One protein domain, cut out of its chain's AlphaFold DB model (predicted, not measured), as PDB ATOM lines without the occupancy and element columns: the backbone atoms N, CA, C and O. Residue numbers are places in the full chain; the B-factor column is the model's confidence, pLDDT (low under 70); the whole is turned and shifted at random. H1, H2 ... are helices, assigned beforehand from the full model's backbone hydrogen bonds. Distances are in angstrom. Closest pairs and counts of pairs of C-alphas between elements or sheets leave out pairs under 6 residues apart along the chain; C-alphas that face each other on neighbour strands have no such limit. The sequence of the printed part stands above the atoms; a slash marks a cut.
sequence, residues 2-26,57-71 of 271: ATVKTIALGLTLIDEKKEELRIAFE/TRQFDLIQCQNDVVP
ATOM      1  N   ALA A   2      96.322 144.684 181.512       47.00
ATOM      2  CA  ALA A   2      95.064 145.229 180.968       47.00
ATOM      3  C   ALA A   2      94.533 144.456 179.740       47.00
ATOM      4  O   ALA A   2      93.351 144.153 179.672       47.00
ATOM      5  N   THR A   3      95.418 144.040 178.831       64.69
ATOM      6  CA  THR A   3      95.079 143.286 177.610       64.69
ATOM      7  C   THR A   3      94.493 141.897 177.882       64.69
ATOM      8  O   THR A   3      93.518 141.507 177.251       64.69
ATOM      9  N   VAL A   4      95.037 141.168 178.860       68.50
ATOM     10  CA  VAL A   4      94.567 139.823 179.243       68.50
ATOM     11  C   VAL A   4      93.161 139.879 179.846       68.50
ATOM     12  O   VAL A   4      92.318 139.050 179.515       68.50
ATOM     13  N   LYS A   5      92.879 140.897 180.672       72.56
ATOM     14  CA  LYS A   5      91.537 141.127 181.226       72.56
ATOM     15  C   LYS A   5      90.516 141.460 180.136       72.56
ATOM     16  O   LYS A   5      89.409 140.941 180.183       72.56
ATOM     17  N   THR A   6      90.886 142.265 179.141       76.38
ATOM     18  CA  THR A   6      89.996 142.593 178.016       76.38
ATOM     19  C   THR A   6      89.658 141.368 177.168       76.38
ATOM     20  O   THR A   6      88.510 141.206 176.770       76.38
ATOM     21  N   ILE A   7      90.626 140.481 176.917       74.81
ATOM     22  CA  ILE A   7      90.383 139.254 176.143       74.81
ATOM     23  C   ILE A   7      89.503 138.275 176.934       74.81
ATOM     24  O   ILE A   7      88.577 137.710 176.363       74.81
ATOM     25  N   ALA A   8      89.723 138.136 178.246       75.62
ATOM     26  CA  ALA A   8      88.867 137.315 179.104       75.62
ATOM     27  C   ALA A   8      87.406 137.803 179.106       75.62
ATOM     28  O   ALA A   8      86.491 136.997 178.978       75.62
ATOM     29  N   LEU A   9      87.188 139.122 179.171       77.19
ATOM     30  CA  LEU A   9      85.854 139.725 179.053       77.19
ATOM     31  C   LEU A   9      85.242 139.536 177.654       77.19
ATOM     32  O   LEU A   9      84.034 139.371 177.513       77.19
ATOM     33  N   GLY A  10      86.070 139.547 176.608       76.62
ATOM     34  CA  GLY A  10      85.633 139.243 175.247       76.62
ATOM     35  C   GLY A  10      85.174 137.793 175.088       76.62
ATOM     36  O   GLY A  10      84.180 137.551 174.415       76.62
ATOM     37  N   LEU A  11      85.850 136.841 175.744       78.25
ATOM     38  CA  LEU A  11      85.466 135.426 175.724       78.25
ATOM     39  C   LEU A  11      84.112 135.188 176.402       78.25
ATOM     40  O   LEU A  11      83.312 134.427 175.870       78.25
ATOM     41  N   THR A  12      83.815 135.881 177.505       78.56
ATOM     42  CA  THR A  12      82.498 135.784 178.164       78.56
ATOM     43  C   THR A  12      81.375 136.412 177.335       78.56
ATOM     44  O   THR A  12      80.239 135.952 177.384       78.56
ATOM     45  N   LEU A  13      81.687 137.427 176.523       82.00
ATOM     46  CA  LEU A  13      80.715 138.080 175.640       82.00
ATOM     47  C   LEU A  13      80.298 137.185 174.454       82.00
ATOM     48  O   LEU A  13      79.224 137.374 173.888       82.00
ATOM     49  N   ILE A  14      81.128 136.205 174.069       79.56
ATOM     50  CA  ILE A  14      80.808 135.256 172.988       79.56
ATOM     51  C   ILE A  14      79.594 134.405 173.361       79.56
ATOM     52  O   ILE A  14      78.731 134.198 172.512       79.56
ATOM     53  N   ASP A  15      79.500 133.963 174.615       79.06
ATOM     54  CA  ASP A  15      78.373 133.159 175.095       79.06
ATOM     55  C   ASP A  15      77.065 133.961 175.075       79.06
ATOM     56  O   ASP A  15      76.045 133.474 174.588       79.06
ATOM     57  N   GLU A  16      77.110 135.229 175.500       82.12
ATOM     58  CA  GLU A  16      75.957 136.138 175.440       82.12
ATOM     59  C   GLU A  16      75.492 136.367 173.994       82.12
ATOM     60  O   GLU A  16      74.303 136.265 173.686       82.12
ATOM     61  N   LYS A  17      76.429 136.614 173.067       82.31
ATOM     62  CA  LYS A  17      76.106 136.823 171.646       82.31
ATOM     63  C   LYS A  17      75.643 135.561 170.931       82.31
ATOM     64  O   LYS A  17      74.834 135.649 170.008       82.31
ATOM     65  N   LYS A  18      76.116 134.393 171.359       84.06
ATOM     66  CA  LYS A  18      75.656 133.099 170.859       84.06
ATOM     67  C   LYS A  18      74.203 132.833 171.264       84.06
ATOM     68  O   LYS A  18      73.430 132.364 170.431       84.06
ATOM     69  N   GLU A  19      73.817 133.188 172.489       84.06
ATOM     70  CA  GLU A  19      72.432 133.039 172.954       84.06
ATOM     71  C   GLU A  19      71.481 134.049 172.294       84.06
ATOM     72  O   GLU A  19      70.399 133.663 171.855       84.06
ATOM     73  N   GLU A  20      71.895 135.311 172.109       86.56
ATOM     74  CA  GLU A  20      71.119 136.290 171.323       86.56
ATOM     75  C   GLU A  20      70.834 135.776 169.898       86.56
ATOM     76  O   GLU A  20      69.719 135.910 169.385       86.56
ATOM     77  N   LEU A  21      71.832 135.152 169.263       85.06
ATOM     78  CA  LEU A  21      71.694 134.570 167.930       85.06
ATOM     79  C   LEU A  21      70.748 133.359 167.919       85.06
ATOM     80  O   LEU A  21      69.999 133.196 166.956       85.06
ATOM     81  N   ARG A  22      70.759 132.534 168.978       85.31
ATOM     82  CA  ARG A  22      69.849 131.388 169.130       85.31
ATOM     83  C   ARG A  22      68.399 131.842 169.159       85.31
ATOM     84  O   ARG A  22      67.584 131.321 168.405       85.31
ATOM     85  N   ILE A  23      68.107 132.853 169.976       84.69
ATOM     86  CA  ILE A  23      66.764 133.425 170.113       84.69
ATOM     87  C   ILE A  23      66.285 133.979 168.765       84.69
ATOM     88  O   ILE A  23      65.201 133.632 168.307       84.69
ATOM     89  N   ALA A  24      67.121 134.760 168.070       84.38
ATOM     90  CA  ALA A  24      66.771 135.299 166.755       84.38
ATOM     91  C   ALA A  24      66.529 134.201 165.700       84.38
ATOM     92  O   ALA A  24      65.659 134.349 164.842       84.38
ATOM     93  N   PHE A  25      67.291 133.102 165.754       81.88
ATOM     94  CA  PHE A  25      67.112 131.950 164.870       81.88
ATOM     95  C   PHE A  25      65.791 131.215 165.146       81.88
ATOM     96  O   PHE A  25      65.075 130.876 164.203       81.88
ATOM     97  N   GLU A  26      65.446 131.005 166.418       82.56
ATOM     98  CA  GLU A  26      64.193 130.366 166.839       82.56
ATOM     99  C   GLU A  26      62.966 131.222 166.485       82.56
ATOM    100  O   GLU A  26      61.995 130.695 165.934       82.56
ATOM    101  N   THR A  57      89.705 129.714 173.223       80.81
ATOM    102  CA  THR A  57      89.969 129.485 174.653       80.81
ATOM    103  C   THR A  57      91.287 128.747 174.850       80.81
ATOM    104  O   THR A  57      92.137 129.193 175.613       80.81
ATOM    105  N   ARG A  58      91.536 127.685 174.073       81.12
ATOM    106  CA  ARG A  58      92.803 126.945 174.139       81.12
ATOM    107  C   ARG A  58      94.003 127.814 173.766       81.12
ATOM    108  O   ARG A  58      95.054 127.702 174.390       81.12
ATOM    109  N   GLN A  59      93.875 128.663 172.745       80.19
ATOM    110  CA  GLN A  59      94.930 129.614 172.386       80.19
ATOM    111  C   GLN A  59      95.160 130.644 173.496       80.19
ATOM    112  O   GLN A  59      96.306 130.970 173.792       80.19
ATOM    113  N   PHE A  60      94.096 131.119 174.142       79.31
ATOM    114  CA  PHE A  60      94.194 132.055 175.255       79.31
ATOM    115  C   PHE A  60      94.879 131.439 176.482       79.31
ATOM    116  O   PHE A  60      95.784 132.062 177.035       79.31
ATOM    117  N   ASP A  61      94.532 130.204 176.848       76.88
ATOM    118  CA  ASP A  61      95.164 129.471 177.952       76.88
ATOM    119  C   ASP A  61      96.655 129.222 177.684       76.88
ATOM    120  O   ASP A  61      97.496 129.403 178.561       76.88
ATOM    121  N   LEU A  62      97.010 128.879 176.440       77.38
ATOM    122  CA  LEU A  62      98.408 128.741 176.020       77.38
ATOM    123  C   LEU A  62      99.180 130.061 176.158       77.38
ATOM    124  O   LEU A  62     100.318 130.059 176.627       77.38
ATOM    125  N   ILE A  63      98.560 131.186 175.787       71.19
ATOM    126  CA  ILE A  63      99.151 132.522 175.924       71.19
ATOM    127  C   ILE A  63      99.272 132.921 177.404       71.19
ATOM    128  O   ILE A  63     100.254 133.561 177.777       71.19
ATOM    129  N   GLN A  64      98.324 132.549 178.271       68.44
ATOM    130  CA  GLN A  64      98.448 132.790 179.713       68.44
ATOM    131  C   GLN A  64      99.579 131.967 180.338       68.44
ATOM    132  O   GLN A  64     100.427 132.538 181.021       68.44
ATOM    133  N   CYS A  65      99.677 130.674 180.015       58.84
ATOM    134  CA  CYS A  65     100.779 129.814 180.462       58.84
ATOM    135  C   CYS A  65     102.157 130.305 179.983       58.84
ATOM    136  O   CYS A  65     103.149 130.119 180.681       58.84
ATOM    137  N   GLN A  66     102.234 130.954 178.815       58.44
ATOM    138  CA  GLN A  66     103.465 131.584 178.323       58.44
ATOM    139  C   GLN A  66     103.839 132.882 179.055       58.44
ATOM    140  O   GLN A  66     105.006 133.264 179.027       58.44
ATOM    141  N   ASN A  67     102.889 133.571 179.694       54.16
ATOM    142  CA  ASN A  67     103.145 134.840 180.382       54.16
ATOM    143  C   ASN A  67     103.503 134.678 181.871       54.16
ATOM    144  O   ASN A  67     104.119 135.586 182.425       54.16
ATOM    145  N   ASP A  68     103.167 133.549 182.502       45.38
ATOM    146  CA  ASP A  68     103.507 133.270 183.911       45.38
ATOM    147  C   ASP A  68     104.875 132.586 184.105       45.38
ATOM    148  O   ASP A  68     105.312 132.380 185.237       45.38
ATOM    149  N   VAL A  69     105.600 132.270 183.025       49.50
ATOM    150  CA  VAL A  69     106.921 131.627 183.111       49.50
ATOM    151  C   VAL A  69     107.952 132.377 182.277       49.50
ATOM    152  O   VAL A  69     108.041 132.180 181.070       49.50
ATOM    153  N   VAL A  70     108.805 133.172 182.928       49.03
ATOM    154  CA  VAL A  70     110.141 133.502 182.403       49.03
ATOM    155  C   VAL A  70     111.132 133.619 183.575       49.03
ATOM    156  O   VAL A  70     110.776 134.271 184.558       49.03
ATOM    157  N   PRO A  71     112.383 133.109 183.490       51.03
ATOM    158  CA  PRO A  71     113.012 132.354 182.398       51.03
ATOM    159  C   PRO A  71     113.596 131.007 182.853       51.03
ATOM    160  O   PRO A  71     114.402 130.964 183.780       51.03
TER     161      PRO A  71
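This is residues 2 to 26 and 57 to 71 of the 271 residues of the protein "FRIGIDA-like protein" of Vitis vinifera (UniProt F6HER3). The model shows two straight helices nearly parallel in line but staggered like offset rods: the long H1, and the shorter H2 running back the opposite way beside the first part of H1. Residues 12 to 26 of H1 stick out beyond one end of this loose pair, and residues 68 to 71 trail on from H2 at the other end. The printed part has 40 residues with two named helices, H1 then H2, and no named strand; the class is all helix. It is extended, with a radius of gyration of the C-alphas of 14.4 A, and a rod in outline, spanning 51 by 19 by 7 A.

Begin with the longest helix, H1, residues 2 to 26, and look from it to H2, residues 57 to 67. The two are close but not clearly touching, with 1 pair of C-alphas within 8 A: Leu 11 and Thr 57, the closest, 7.5 A apart. They run opposite ways at a shallow tilt of 4 degrees, and their centres are 18.4 A apart. Residues 12 to 26, which belong to H1, stand free. In H2 every O i to N i+4 pair is within hydrogen-bond range; in H1, 19 of 21 are.

Find C-alpha 2 at (95.064, 145.229, 180.968); from there H1 runs 37.1 A to C-alpha 26 at (64.193, 130.366, 166.839). Then find C-alpha 57 at (89.969, 129.485, 174.653), where H2 begins; it runs 15.3 A to C-alpha 67.

The C-alphas farthest apart are those of Glu 26 and Pro 71, at 51.3 A. Residues 27 to 56 are not printed, and C-alphas 26 and 57 are 26.9 A apart across this cut. The mean pLDDT of the printed part is 73.4; look for values under 70 at residues 2 to 4 and 64 to 71.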